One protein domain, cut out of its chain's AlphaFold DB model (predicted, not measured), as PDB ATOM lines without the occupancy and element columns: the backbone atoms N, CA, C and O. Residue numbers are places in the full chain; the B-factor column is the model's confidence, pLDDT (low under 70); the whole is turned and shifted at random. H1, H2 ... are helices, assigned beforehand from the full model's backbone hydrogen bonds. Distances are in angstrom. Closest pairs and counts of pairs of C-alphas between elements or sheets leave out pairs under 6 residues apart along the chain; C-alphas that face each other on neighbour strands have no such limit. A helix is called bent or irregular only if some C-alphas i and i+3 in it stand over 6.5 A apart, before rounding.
ATOM      1  N   GLU A 154     156.447  94.397  86.078       89.38
ATOM      2  CA  GLU A 154     155.112  94.721  86.592       89.38
ATOM      3  C   GLU A 154     154.317  93.462  86.961       89.38
ATOM      4  O   GLU A 154     153.669  93.431  88.006       89.38
ATOM      5  N   ASP A 155     154.439  92.393  86.166       90.38
ATOM      6  CA  ASP A 155     153.776  91.112  86.423       90.38
ATOM      7  C   ASP A 155     154.220  90.505  87.760       90.38
ATOM      8  O   ASP A 155     153.386  90.073  88.559       90.38
ATOM      9  N   ARG A 156     155.528  90.535  88.051       90.19
ATOM     10  CA  ARG A 156     156.057  90.103  89.351       90.19
ATOM     11  C   ARG A 156     155.492  90.945  90.491       90.19
ATOM     12  O   ARG A 156     155.084  90.383  91.503       90.19
ATOM     13  N   THR A 157     155.444  92.267  90.336       89.38
ATOM     14  CA  THR A 157     154.896  93.153  91.371       89.38
ATOM     15  C   THR A 157     153.429  92.838  91.662       89.38
ATOM     16  O   THR A 157     153.048  92.776  92.827       89.38
ATOM     17  N   VAL A 158     152.616  92.559  90.638       90.06
ATOM     18  CA  VAL A 158     151.208  92.154  90.813       90.06
ATOM     19  C   VAL A 158     151.094  90.843  91.593       90.06
ATOM     20  O   VAL A 158     150.306  90.767  92.538       90.06
ATOM     21  N   ILE A 159     151.910  89.837  91.260       87.75
ATOM     22  CA  ILE A 159     151.950  88.563  91.996       87.75
ATOM     23  C   ILE A 159     152.316  88.819  93.464       87.75
ATOM     24  O   ILE A 159     151.618  88.354  94.362       87.75
ATOM     25  N   CYS A 160     153.368  89.598  93.722       88.19
ATOM     26  CA  CYS A 160     153.854  89.854  95.075       88.19
ATOM     27  C   CYS A 160     152.889  90.675  95.933       88.19
ATOM     28  O   CYS A 160     152.756  90.396  97.122       88.19
ATOM     29  N   LEU A 161     152.164  91.628  95.345       87.50
ATOM     30  CA  LEU A 161     151.103  92.356  96.043       87.50
ATOM     31  C   LEU A 161     149.968  91.420  96.467       87.50
ATOM     32  O   LEU A 161     149.532  91.477  97.614       87.50
ATOM     33  N   ASN A 162     149.547  90.513  95.585       84.69
ATOM     34  CA  ASN A 162     148.509  89.534  95.904       84.69
ATOM     35  C   ASN A 162     148.984  88.511  96.953       84.69
ATOM     36  O   ASN A 162     148.226  88.114  97.837       84.69
ATOM     37  N   VAL A 163     150.260  88.106  96.902       81.31
ATOM     38  CA  VAL A 163     150.892  87.321  97.972       81.31
ATOM     39  C   VAL A 163     150.811  88.092  99.288       81.31
ATOM     40  O   VAL A 163     150.272  87.566 100.257       81.31
ATOM     41  N   LYS A 164     151.287  89.339  99.329       81.44
ATOM     42  CA  LYS A 164     151.272  90.171 100.538       81.44
ATOM     43  C   LYS A 164     149.865  90.310 101.116       81.44
ATOM     44  O   LYS A 164     149.700  90.094 102.309       81.44
ATOM     45  N   GLU A 165     148.861  90.596 100.294       80.25
ATOM     46  CA  GLU A 165     147.466  90.708 100.735       80.25
ATOM     47  C   GLU A 165     146.970  89.409 101.390       80.25
ATOM     48  O   GLU A 165     146.409  89.429 102.490       80.25
ATOM     49  N   LYS A 166     147.239  88.255 100.763       74.00
ATOM     50  CA  LYS A 166     146.882  86.944 101.326       74.00
ATOM     51  C   LYS A 166     147.612  86.668 102.641       74.00
ATOM     52  O   LYS A 166     147.010  86.145 103.578       74.00
ATOM     53  N   TYR A 167     148.883  87.050 102.730       71.44
ATOM     54  CA  TYR A 167     149.685  86.934 103.945       71.44
ATOM     55  C   TYR A 167     149.151  87.840 105.065       71.44
ATOM     56  O   TYR A 167     148.908  87.353 106.164       71.44
ATOM     57  N   GLU A 168     148.917  89.128 104.808       71.75
ATOM     58  CA  GLU A 168     148.371  90.080 105.787       71.75
ATOM     59  C   GLU A 168     147.018  89.622 106.324       71.75
ATOM     60  O   GLU A 168     146.780  89.656 107.533       71.75
ATOM     61  N   ASN A 169     146.153  89.119 105.447       66.75
ATOM     62  CA  ASN A 169     144.859  88.575 105.830       66.75
ATOM     63  C   ASN A 169     145.009  87.330 106.727       66.75
ATOM     64  O   ASN A 169     144.324  87.210 107.745       66.75
ATOM     65  N   MET A 170     145.950  86.435 106.407       62.50
ATOM     66  CA  MET A 170     146.218  85.231 107.201       62.50
ATOM     67  C   MET A 170     146.813  85.563 108.579       62.50
ATOM     68  O   MET A 170     146.302  85.089 109.591       62.50
ATOM     69  N   TYR A 171     147.807  86.453 108.650       63.56
ATOM     70  CA  TYR A 171     148.355  86.975 109.913       63.56
ATOM     71  C   TYR A 171     147.318  87.763 110.721       63.56
ATOM     72  O   TYR A 171     147.323  87.742 111.950       63.56
ATOM     73  N   GLY A 172     146.401  88.450 110.040       60.97
ATOM     74  CA  GLY A 172     145.262  89.109 110.658       60.97
ATOM     75  C   GLY A 172     144.310  88.124 111.338       60.97
ATOM     76  O   GLY A 172     143.677  88.490 112.323       60.97
ATOM     77  N   LYS A 173     144.213  86.887 110.855       55.78
ATOM     78  CA  LYS A 173     143.279  85.879 111.372       55.78
ATOM     79  C   LYS A 173     143.913  84.905 112.369       55.78
ATOM     80  O   LYS A 173     143.197  84.391 113.221       55.78
ATOM     81  N   CYS A 174     145.226  84.681 112.305       53.50
ATOM     82  CA  CYS A 174     145.951  83.840 113.258       53.50
ATOM     83  C   CYS A 174     146.353  84.620 114.527       53.50
ATOM     84  O   CYS A 174     146.765  85.778 114.465       53.50
ATOM     85  N   HIS A 175     146.285  83.975 115.696       52.91
ATOM     86  CA  HIS A 175     146.811  84.534 116.946       52.91
ATOM     87  C   HIS A 175     148.350  84.517 116.918       52.91
ATOM     88  O   HIS A 175     148.968  83.511 117.255       52.91
ATOM     89  N   VAL A 176     148.965  85.630 116.509       56.19
ATOM     90  CA  VAL A 176     150.426  85.831 116.504       56.19
ATOM     91  C   VAL A 176     150.804  86.819 117.612       56.19
ATOM     92  O   VAL A 176     150.136  87.842 117.801       56.19
ATOM     93  N   ILE A 177     151.856  86.515 118.382       46.38
ATOM     94  CA  ILE A 177     152.337  87.400 119.457       46.38
ATOM     95  C   ILE A 177     152.854  88.680 118.800       46.38
ATOM     96  O   ILE A 177     153.726  88.634 117.942       46.38
ATOM     97  N   ASN A 178     152.345  89.834 119.244       52.75
ATOM     98  CA  ASN A 178     152.857  91.158 118.868       52.75
ATOM     99  C   ASN A 178     152.522  91.629 117.427       52.75
ATOM    100  O   ASN A 178     153.364  92.123 116.675       52.75
ATOM    101  N   ARG A 179     151.228  91.554 117.086       53.59
ATOM    102  CA  ARG A 179     150.593  91.908 115.795       53.59
ATOM    103  C   ARG A 179     151.006  93.252 115.165       53.59
ATOM    104  O   ARG A 179     150.942  93.377 113.948       53.59
ATOM    105  N   VAL A 180     151.395  94.259 115.950       54.41
ATOM    106  CA  VAL A 180     151.604  95.638 115.450       54.41
ATOM    107  C   VAL A 180     153.044  95.900 114.991       54.41
ATOM    108  O   VAL A 180     153.236  96.553 113.975       54.41
ATOM    109  N   ASN A 181     154.054  95.351 115.676       52.94
ATOM    110  CA  ASN A 181     155.465  95.576 115.315       52.94
ATOM    111  C   ASN A 181     156.019  94.514 114.350       52.94
ATOM    112  O   ASN A 181     156.966  94.785 113.618       52.94
ATOM    113  N   TYR A 182     155.431  93.314 114.336       56.81
ATOM    114  CA  TYR A 182     155.923  92.196 113.524       56.81
ATOM    115  C   TYR A 182     155.308  92.146 112.124       56.81
ATOM    116  O   TYR A 182     155.976  91.725 111.185       56.81
ATOM    117  N   THR A 183     154.081  92.640 111.935       61.62
ATOM    118  CA  THR A 183     153.434  92.634 110.614       61.62
ATOM    119  C   THR A 183     154.201  93.480 109.602       61.62
ATOM    120  O   THR A 183     154.428  93.018 108.494       61.62
ATOM    121  N   THR A 184     154.703  94.661 109.965       65.00
ATOM    122  CA  THR A 184     155.455  95.497 109.011       65.00
ATOM    123  C   THR A 184     156.787  94.862 108.602       65.00
ATOM    124  O   THR A 184     157.070  94.767 107.411       65.00
ATOM    125  N   TYR A 185     157.579  94.357 109.554       69.69
ATOM    126  CA  TYR A 185     158.878  93.738 109.249       69.69
ATOM    127  C   TYR A 185     158.731  92.441 108.444       69.69
ATOM    128  O   TYR A 185     159.428  92.245 107.447       69.69
ATOM    129  N   THR A 186     157.800  91.571 108.844       71.12
ATOM    130  CA  THR A 186     157.559  90.298 108.159       71.12
ATOM    131  C   THR A 186     156.996  90.530 106.758       71.12
ATOM    132  O   THR A 186     157.468  89.902 105.811       71.12
ATOM    133  N   MET A 187     156.067  91.477 106.574       75.50
ATOM    134  CA  MET A 187     155.539  91.800 105.242       75.50
ATOM    135  C   MET A 187     156.587  92.452 104.338       75.50
ATOM    136  O   MET A 187     156.663  92.105 103.160       75.50
ATOM    137  N   ASP A 188     157.444  93.324 104.869       79.06
ATOM    138  CA  ASP A 188     158.566  93.887 104.109       79.06
ATOM    139  C   ASP A 188     159.573  92.805 103.700       79.06
ATOM    140  O   ASP A 188     160.123  92.841 102.596       79.06
ATOM    141  N   TYR A 189     159.807  91.814 104.560       79.06
ATOM    142  CA  TYR A 189     160.656  90.670 104.243       79.06
ATOM    143  C   TYR A 189     160.031  89.768 103.168       79.06
ATOM    144  O   TYR A 189     160.713  89.403 102.209       79.06
ATOM    145  N   ILE A 190     158.728  89.478 103.258       77.00
ATOM    146  CA  ILE A 190     157.983  88.718 102.240       77.00
ATOM    147  C   ILE A 190     158.040  89.426 100.888       77.00
ATOM    148  O   ILE A 190     158.331  88.784  99.878       77.00
ATOM    149  N   MET A 191     157.836  90.745 100.867       82.06
ATOM    150  CA  MET A 191     157.968  91.544  99.651       82.06
ATOM    151  C   MET A 191     159.385  91.468  99.085       82.06
ATOM    152  O   MET A 191     159.544  91.202  97.900       82.06
ATOM    153  N   LYS A 192     160.428  91.594  99.916       81.75
ATOM    154  CA  LYS A 192     161.829  91.469  99.466       81.75
ATOM    155  C   LYS A 192     162.144  90.099  98.857       81.75
ATOM    156  O   LYS A 192     162.850  90.045  97.847       81.75
ATOM    157  N   ILE A 193     161.622  89.017  99.437       80.44
ATOM    158  CA  ILE A 193     161.793  87.652  98.918       80.44
ATOM    159  C   ILE A 193     161.002  87.444  97.628       80.44
ATOM    160  O   ILE A 193     161.511  86.834  96.685       80.44
ATOM    161  N   CYS A 194     159.769  87.940  97.563       81.81
ATOM    162  CA  CYS A 194     158.931  87.796  96.380       81.81
ATOM    163  C   CYS A 194     159.460  88.619  95.201       81.81
ATOM    164  O   CYS A 194     159.600  88.104  94.092       81.81
ATOM    165  N   ASP A 195     159.888  89.855  95.461       81.19
ATOM    166  CA  ASP A 195     160.533  90.711  94.472       81.19
ATOM    167  C   ASP A 195     161.933  90.226  94.090       81.19
ATOM    168  O   ASP A 195     162.533  90.801  93.185       81.19
ATOM    169  N   GLY A 196     162.465  89.179  94.730       72.69
ATOM    170  CA  GLY A 196     163.774  88.591  94.442       72.69
ATOM    171  C   GLY A 196     164.943  89.541  94.712       72.69
ATOM    172  O   GLY A 196     165.932  89.505  93.981       72.69
ATOM    173  N   ASN A 197     164.804  90.404  95.722       73.12
ATOM    174  CA  ASN A 197     165.842  91.315  96.218       73.12
ATOM    175  C   ASN A 197     166.626  90.726  97.409       73.12
ATOM    176  O   ASN A 197     167.509  91.383  97.957       73.12
ATOM    177  N   SER A 198     166.309  89.497  97.824       69.06
ATOM    178  CA  SER A 198     167.050  88.734  98.832       69.06
ATOM    179  C   SER A 198     167.776  87.531  98.230       69.06
ATOM    180  O   SER A 198     167.496  87.115  97.109       69.06
ATOM    181  N   ALA A 199     168.681  86.926  99.008       63.12
ATOM    182  CA  ALA A 199     169.381  85.690  98.634       63.12
ATOM    183  C   ALA A 199     168.425  84.515  98.336       63.12
ATOM    184  O   ALA A 199     168.773  83.590  97.603       63.12
ATOM    185  N   TYR A 200     167.210  84.573  98.883       67.31
ATOM    186  CA  TYR A 200     166.123  83.640  98.621       67.31
ATOM    187  C   TYR A 200     165.068  84.317  97.739       67.31
ATOM    188  O   TYR A 200     164.692  85.455  98.008       67.31
ATOM    189  N   SER A 201     164.591  83.623  96.701       76.38
ATOM    190  CA  SER A 201     163.460  84.056  95.864       76.38
ATOM    191  C   SER A 201     162.253  83.172  96.150       76.38
ATOM    192  O   SER A 201     162.401  81.947  96.187       76.38
ATOM    193  N   MET A 202     161.076  83.773  96.348       78.62
ATOM    194  CA  MET A 202     159.827  83.025  96.549       78.62
ATOM    195  C   MET A 202     159.371  82.399  95.234       78.62
ATOM    196  O   MET A 202     159.037  81.222  95.215       78.62
ATOM    197  N   ILE A 203     159.405  83.184  94.156       85.81
ATOM    198  CA  ILE A 203     159.035  82.758  92.809       85.81
ATOM    199  C   ILE A 203     160.264  82.103  92.171       85.81
ATOM    200  O   ILE A 203     161.315  82.741  92.029       85.81
ATOM    201  N   LYS A 204     160.156  80.823  91.812       85.94
ATOM    202  CA  LYS A 204     161.244  80.015  91.249       85.94
ATOM    203  C   LYS A 204     160.821  79.366  89.936       85.94
ATOM    204  O   LYS A 204     159.645  79.152  89.664       85.94
ATOM    205  N   VAL A 205     161.809  78.960  89.139       86.56
ATOM    206  CA  VAL A 205     161.580  78.234  87.872       86.56
ATOM    207  C   VAL A 205     160.801  76.934  88.097       86.56
ATOM    208  O   VAL A 205     160.002  76.535  87.255       86.56
ATOM    209  N   VAL A 206     161.004  76.293  89.250       81.38
ATOM    210  CA  VAL A 206     160.294  75.068  89.639       81.38
ATOM    211  C   VAL A 206     158.783  75.284  89.751       81.38
ATOM    212  O   VAL A 206     158.030  74.385  89.387       81.38
ATOM    213  N   ASP A 207     158.336  76.455  90.205       83.56
ATOM    214  CA  ASP A 207     156.908  76.740  90.389       83.56
ATOM    215  C   ASP A 207     156.195  76.799  89.028       83.56
ATOM    216  O   ASP A 207     155.149  76.182  88.829       83.56
ATOM    217  N   PHE A 208     156.836  77.425  88.036       86.88
ATOM    218  CA  PHE A 208     156.370  77.424  86.647       86.88
ATOM    219  C   PHE A 208     156.464  76.044  85.996       86.88
ATOM    220  O   PHE A 208     155.541  75.632  85.300       86.88
ATOM    221  N   PHE A 209     157.552  75.309  86.234       84.25
ATOM    222  CA  PHE A 209     157.725  73.961  85.694       84.25
ATOM    223  C   PHE A 209     156.613  73.016  86.170       84.25
ATOM    224  O   PHE A 209     155.990  72.347  85.354       84.25
ATOM    225  N   ARG A 210     156.306  73.007  87.473       77.56
ATOM    226  CA  ARG A 210     155.223  72.178  88.028       77.56
ATOM    227  C   ARG A 210     153.848  72.545  87.469       77.56
ATOM    228  O   ARG A 210     153.001  71.670  87.355       77.56
ATOM    229  N   THR A 211     153.641  73.814  87.130       77.81
ATOM    230  CA  THR A 211     152.351  74.317  86.637       77.81
ATOM    231  C   THR A 211     152.161  74.058  85.141       77.81
ATOM    232  O   THR A 211     151.062  73.735  84.715       77.81
ATOM    233  N   PHE A 212     153.221  74.181  84.335       84.06
ATOM    234  CA  PHE A 212     153.103  74.269  82.871       84.06
ATOM    235  C   PHE A 212     153.845  73.187  82.087       84.06
ATOM    236  O   PHE A 212     153.709  73.123  80.866       84.06
ATOM    237  N   ALA A 213     154.676  72.375  82.740       80.00
ATOM    238  CA  ALA A 213     155.433  71.317  82.074       80.00
ATOM    239  C   ALA A 213     154.764  69.945  82.192       80.00
ATOM    240  O   ALA A 213     155.407  68.940  81.917       80.00
ATOM    241  N   ARG A 214     153.510  69.860  82.637       74.75
ATOM    242  CA  ARG A 214     152.803  68.582  82.761       74.75
ATOM    243  C   ARG A 214     152.084  68.226  81.477       74.75
ATOM    244  O   ARG A 214     151.569  69.096  80.785       74.75
ATOM    245  N   SER A 215     151.968  66.930  81.203       67.25
ATOM    246  CA  SER A 215     151.175  66.443  80.071       67.25
ATOM    247  C   SER A 215     149.681  66.783  80.178       67.25
ATOM    248  O   SER A 215     149.024  66.902  79.147       67.25
ATOM    249  N   CYS A 216     149.148  66.945  81.396       67.81
ATOM    250  CA  CYS A 216     147.739  67.267  81.637       67.81
ATOM    251  C   CYS A 216     147.426  68.773  81.719       67.81
ATOM    252  O   CYS A 216     146.314  69.164  81.383       67.81
ATOM    253  N   ASP A 217     148.395  69.612  82.101       69.25
ATOM    254  CA  ASP A 217     148.227  71.061  82.263       69.25
ATOM    255  C   ASP A 217     149.218  71.796  81.355       69.25
ATOM    256  O   ASP A 217     150.389  71.999  81.691       69.25
ATOM    257  N   THR A 218     148.746  72.171  80.163       72.81
ATOM    258  CA  THR A 218     149.567  72.865  79.164       72.81
ATOM    259  C   THR A 218     149.390  74.385  79.247       72.81
ATOM    260  O   THR A 218     148.327  74.870  79.650       72.81
ATOM    261  N   PRO A 219     150.378  75.173  78.783       79.50
ATOM    262  CA  PRO A 219     150.239  76.626  78.665       79.50
ATOM    263  C   PRO A 219     148.987  77.056  77.892       79.50
ATOM    264  O   PRO A 219     148.369  78.063  78.221       79.50
ATOM    265  N   GLN A 220     148.594  76.284  76.875       79.69
ATOM    266  CA  GLN A 220     147.421  76.583  76.060       79.69
ATOM    267  C   GLN A 220     146.121  76.491  76.869       79.69
ATOM    268  O   GLN A 220     145.304  77.404  76.802       79.69
ATOM    269  N   HIS A 221     145.970  75.447  77.688       77.19
ATOM    270  CA  HIS A 221     144.808  75.292  78.564       77.19
ATOM    271  C   HIS A 221     144.697  76.451  79.570       77.19
ATOM    272  O   HIS A 221     143.624  77.020  79.761       77.19
ATOM    273  N   PHE A 222     145.823  76.869  80.156       81.94
ATOM    274  CA  PHE A 222     145.862  78.025  81.056       81.94
ATOM    275  C   PHE A 222     145.395  79.317  80.371       81.94
ATOM    276  O   PHE A 222     144.619  80.081  80.948       81.94
ATOM    277  N   TYR A 223     145.842  79.555  79.136       81.69
ATOM    278  CA  TYR A 223     145.447  80.728  78.359       81.69
ATOM    279  C   TYR A 223     143.960  80.745  78.002       81.69
ATOM    280  O   TYR A 223     143.353  81.816  77.989       81.69
ATOM    281  N   GLU A 224     143.380  79.583  77.710       81.06
ATOM    282  CA  GLU A 224     141.955  79.449  77.410       81.06
ATOM    283  C   GLU A 224     141.096  79.737  78.647       81.06
ATOM    284  O   GLU A 224     140.122  80.483  78.555       81.06
ATOM    285  N   GLU A 225     141.504  79.236  79.814       78.75
ATOM    286  CA  GLU A 225     140.805  79.452  81.083       78.75
ATOM    287  C   GLU A 225     140.901  80.900  81.591       78.75
ATOM    288  O   GLU A 225     139.924  81.463  82.078       78.75
ATOM    289  N   HIS A 226     142.068  81.530  81.447       79.94
ATOM    290  CA  HIS A 226     142.358  82.846  82.026       79.94
ATOM    291  C   HIS A 226     142.343  83.986  81.001       79.94
ATOM    292  O   HIS A 226     142.878  85.072  81.263       79.94
ATOM    293  N   LYS A 227     141.717  83.766  79.840       77.56
ATOM    294  CA  LYS A 227     141.736  84.659  78.672       77.56
ATOM    295  C   LYS A 227     141.492  86.136  79.015       77.56
ATOM    296  O   LYS A 227     142.261  87.001  78.595       77.56
ATOM    297  N   ASP A 228     140.496  86.432  79.850       74.88
ATOM    298  CA  ASP A 228     140.127  87.805  80.235       74.88
ATOM    299  C   ASP A 228     141.188  88.522  81.086       74.88
ATOM    300  O   ASP A 228     141.332  89.748  81.040       74.88
ATOM    301  N   THR A 229     141.937  87.764  81.887       73.94
ATOM    302  CA  THR A 229     143.027  88.291  82.718       73.94
ATOM    303  C   THR A 229     144.350  88.353  81.970       73.94
ATOM    304  O   THR A 229     145.093  89.316  82.153       73.94
ATOM    305  N   VAL A 230     144.600  87.400  81.070       70.50
ATOM    306  CA  VAL A 230     145.798  87.337  80.224       70.50
ATOM    307  C   VAL A 230     145.915  88.578  79.343       70.50
ATOM    308  O   VAL A 230     146.996  89.152  79.253       70.50
ATOM    309  N   TYR A 231     144.811  89.047  78.746       71.44
ATOM    310  CA  TYR A 231     144.821  90.276  77.939       71.44
ATOM    311  C   TYR A 231     145.177  91.536  78.736       71.44
ATOM    312  O   TYR A 231     145.539  92.549  78.142       71.44
ATOM    313  N   LYS A 232     145.060  91.493  80.070       76.00
ATOM    314  CA  LYS A 232     145.450  92.599  80.950       76.00
ATOM    315  C   LYS A 232     146.910  92.481  81.371       76.00
ATOM    316  O   LYS A 232     147.624  93.474  81.320       76.00
ATOM    317  N   SER A 233     147.325  91.307  81.844       84.25
ATOM    318  CA  SER A 233     148.709  91.017  82.237       84.25
ATOM    319  C   SER A 233     148.851  89.527  82.570       84.25
ATOM    320  O   SER A 233     147.977  88.938  83.213       84.25
ATOM    321  N   PHE A 234     149.972  88.919  82.173       87.44
ATOM    322  CA  PHE A 234     150.266  87.518  82.486       87.44
ATOM    323  C   PHE A 234     150.414  87.304  84.002       87.44
ATOM    324  O   PHE A 234     149.886  86.336  84.550       87.44
ATOM    325  N   GLY A 235     151.023  88.260  84.710       86.12
ATOM    326  CA  GLY A 235     151.119  88.250  86.171       86.12
ATOM    327  C   GLY A 235     149.762  88.299  86.868       86.12
ATOM    328  O   GLY A 235     149.579  87.656  87.897       86.12
ATOM    329  N   ARG A 236     148.775  88.999  86.295       85.81
ATOM    330  CA  ARG A 236     147.413  89.052  86.843       85.81
ATOM    331  C   ARG A 236     146.663  87.733  86.683       85.81
ATOM    332  O   ARG A 236     145.921  87.358  87.586       85.81
ATOM    333  N   ALA A 237     146.870  87.033  85.570       85.94
ATOM    334  CA  ALA A 237     146.344  85.682  85.386       85.94
ATOM    335  C   ALA A 237     146.943  84.720  86.424       85.94
ATOM    336  O   ALA A 237     146.207  84.033  87.124       85.94
ATOM    337  N   LEU A 238     148.267  84.759  86.612       85.94
ATOM    338  CA  LEU A 238     148.969  83.951  87.617       85.94
ATOM    339  C   LEU A 238     148.550  84.279  89.058       85.94
ATOM    340  O   LEU A 238     148.429  83.383  89.885       85.94
ATOM    341  N   ALA A 239     148.312  85.554  89.373       84.25
ATOM    342  CA  ALA A 239     147.849  85.971  90.695       84.25
ATOM    343  C   ALA A 239     146.429  85.460  91.015       84.25
ATOM    344  O   ALA A 239     146.104  85.223  92.181       84.25
ATOM    345  N   ASN A 240     145.591  85.285  89.993       80.00
ATOM    346  CA  ASN A 240     144.241  84.752  90.148       80.00
ATOM    347  C   ASN A 240     144.199  83.219  90.125       80.00
ATOM    348  O   ASN A 240     143.284  82.640  90.707       80.00
ATOM    349  N   ASP A 241     145.190  82.569  89.514       76.69
ATOM    350  CA  ASP A 241     145.279  81.115  89.470       76.69
ATOM    351  C   ASP A 241     145.595  80.531  90.855       76.69
ATOM    352  O   ASP A 241     146.629  80.793  91.482       76.69
ATOM    353  N   THR A 242     144.671  79.723  91.366       71.38
ATOM    354  CA  THR A 242     144.768  79.172  92.718       71.38
ATOM    355  C   THR A 242     145.877  78.132  92.824       71.38
ATOM    356  O   THR A 242     146.568  78.086  93.844       71.38
ATOM    357  N   THR A 243     146.115  77.351  91.770       71.94
ATOM    358  CA  THR A 243     147.158  76.316  91.714       71.94
ATOM    359  C   THR A 243     148.553  76.929  91.820       71.94
ATOM    360  O   THR A 243     149.356  76.529  92.670       71.94
ATOM    361  N   PHE A 244     148.819  77.963  91.028       77.44
ATOM    362  CA  PHE A 244     150.066  78.710  91.033       77.44
ATOM    363  C   PHE A 244     150.274  79.424  92.370       77.44
ATOM    364  O   PHE A 244     151.318  79.249  92.999       77.44
ATOM    365  N   MET A 245     149.273  80.139  92.889       76.12
ATOM    366  CA  MET A 245     149.390  80.807  94.193       76.12
ATOM    367  C   MET A 245     149.615  79.820  95.351       76.12
ATOM    368  O   MET A 245     150.357  80.112  96.292       76.12
ATOM    369  N   ASN A 246     149.036  78.623  95.271       68.31
ATOM    370  CA  ASN A 246     149.268  77.560  96.244       68.31
ATOM    371  C   ASN A 246     150.697  77.012  96.186       68.31
ATOM    372  O   ASN A 246     151.243  76.664  97.237       68.31
ATOM    373  N   SER A 247     151.337  76.973  95.015       70.44
ATOM    374  CA  SER A 247     152.747  76.571  94.904       70.44
ATOM    375  C   SER A 247     153.670  77.492  95.725       70.44
ATOM    376  O   SER A 247     154.555  77.019  96.446       70.44
ATOM    377  N   LEU A 248     153.352  78.792  95.754       72.88
ATOM    378  CA  LEU A 248     154.077  79.816  96.514       72.88
ATOM    379  C   LEU A 248     153.807  79.743  98.033       72.88
ATOM    380  O   LEU A 248     154.613  80.217  98.838       72.88
ATOM    381  N   SER A 249     152.722  79.078  98.457       62.81
ATOM    382  CA  SER A 249     152.292  78.982  99.866       62.81
ATOM    383  C   SER A 249     153.201  78.130 100.765       62.81
ATOM    384  O   SER A 249     153.040  78.113 101.983       62.81
ATOM    385  N   THR A 250     154.190  77.422 100.212       58.00
ATOM    386  CA  THR A 250     155.101  76.591 101.022       58.00
ATOM    387  C   THR A 250     155.887  77.437 102.035       58.00
ATOM    388  O   THR A 250     156.033  77.042 103.191       58.00
ATOM    389  N   HIS A 251     156.326  78.635 101.631       55.91
ATOM    390  CA  HIS A 251     156.983  79.578 102.544       55.91
ATOM    391  C   HIS A 251     155.997  80.155 103.570       55.91
ATOM    392  O   HIS A 251     156.369  80.352 104.722       55.91
ATOM    393  N   LEU A 252     154.736  80.376 103.176       57.38
ATOM    394  CA  LEU A 252     153.662  80.876 104.047       57.38
ATOM    395  C   LEU A 252     153.415  79.919 105.210       57.38
ATOM    396  O   LEU A 252     153.400  80.331 106.366       57.38
ATOM    397  N   LYS A 253     153.287  78.626 104.897       53.69
ATOM    398  CA  LYS A 253     153.053  77.571 105.888       53.69
ATOM    399  C   LYS A 253     154.208  77.459 106.877       53.69
ATOM    400  O   LYS A 253     153.967  77.373 108.074       53.69
ATOM    401  N   SER A 254     155.449  77.488 106.391       52.19
ATOM    402  CA  SER A 254     156.633  77.404 107.255       52.19
ATOM    403  C   SER A 254     156.757  78.618 108.180       52.19
ATOM    404  O   SER A 254     156.957  78.435 109.379       52.19
ATOM    405  N   ALA A 255     156.560  79.834 107.657       52.47
ATOM    406  CA  ALA A 255     156.611  81.058 108.455       52.47
ATOM    407  C   ALA A 255     155.521  81.076 109.539       52.47
ATOM    408  O   ALA A 255     155.808  81.301 110.708       52.47
ATOM    409  N   ILE A 256     154.281  80.736 109.180       52.88
ATOM    410  CA  ILE A 256     153.168  80.718 110.137       52.88
ATOM    411  C   ILE A 256     153.312  79.588 111.148       52.88
ATOM    412  O   ILE A 256     153.016  79.785 112.319       52.88
ATOM    413  N   SER A 257     153.790  78.412 110.739       50.12
ATOM    414  CA  SER A 257     154.051  77.318 111.675       50.12
ATOM    415  C   SER A 257     155.129  77.685 112.696       50.12
ATOM    416  O   SER A 257     155.024  77.266 113.843       50.12
ATOM    417  N   ALA A 258     156.154  78.437 112.286       50.03
ATOM    418  CA  ALA A 258     157.217  78.889 113.179       50.03
ATOM    419  C   ALA A 258     156.754  80.010 114.127       50.03
ATOM    420  O   ALA A 258     157.233  80.091 115.254       50.03
ATOM    421  N   GLU A 259     155.821  80.857 113.684       50.62
ATOM    422  CA  GLU A 259     155.347  82.033 114.430       50.62
ATOM    423  C   GLU A 259     154.007  81.811 115.162       50.62
ATOM    424  O   GLU A 259     153.548  82.672 115.919       50.62
ATOM    425  N   SER A 260     153.371  80.654 114.964       49.38
ATOM    426  CA  SER A 260     152.123  80.278 115.626       49.38
ATOM    427  C   SER A 260     152.340  80.045 117.120       49.38
ATOM    428  O   SER A 260     153.278  79.374 117.542       49.38
TER     429      SER A 260
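AT A GLANCE: This is residues 154 to 260 of the 580 residues of an uncharacterized protein of Rhabditophanes sp. KR3021 (UniProt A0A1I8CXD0). Look first for a long helical hairpin, H1 and H2, with the third long helix, H7, running past H1 at a slant; the short helices H3, H4, H5 and H6 make a loose head at one end of the long axis, and of these four H6 alone touches H1. H6 packs on H1, H3 packs on H7, and residues 213 to 218 stick out. The printed part has 107 residues with seven named helices, H1 to H7 in chain order, and no named strand: all helix. It is compact, with a radius of gyration of the C-alphas of 15.0 A, yet elongated, spanning 45 by 27 by 26 A.

IN THESE COORDINATES: Find C-alpha 154 at (155.112, 94.721, 86.592); from there H1 runs 28.8 A to residue 173. H2, residues 179 to 194, covers 21.5 A. Next come H3, residues 205 to 212, H4, 219 to 225, H5, 227 to 230, and H6, 234 to 240. H7, residues 242 to 259, runs 24.3 A to C-alpha 259 at (155.347, 82.033, 114.430), with a kink of 48 degrees near residue 249; it is only just irregular, C-alphas 248 and 251 being 6.7 A apart.

HOW THE PARTS SIT: H1 and H2 form a hairpin at a shallow tilt of 27 degrees; their closest C-alphas, of Cys 160 and Cys 194, are 5.6 A apart. With residues 154 to 162 alone H1 touches H6, closest at Asp 155 and Gly 235, C-alphas 3.9 A apart. H1 and H7 only just touch, with 3 pairs of C-alphas within 8 A, closest at Tyr 167 and Leu 252, 7.2 A. H7 touches H3 with residues 243 to 248 alone, closest C-alphas Ser 247 and Asp 207, 6.1 A. H5 and H6 touch only at the corner, Thr 229 to Ala 237, C-alphas 5.0 A apart; H4 and H6 are near each other. Every O i to N i+4 pair is within hydrogen-bond range in H1, H3, H4 and H6, against 9 of 12 in H2 and 11 of 14 in H7; H5 is too short for one.

THE WHOLE: The two C-alphas farthest apart, of Asn 178 and Ser 215, are 46.0 A apart. The printed part has no cut and no long link. Look for pLDDT under 70 at residues 169 to 185, 198 to 200, 215 to 217, 246 and 249 to 260.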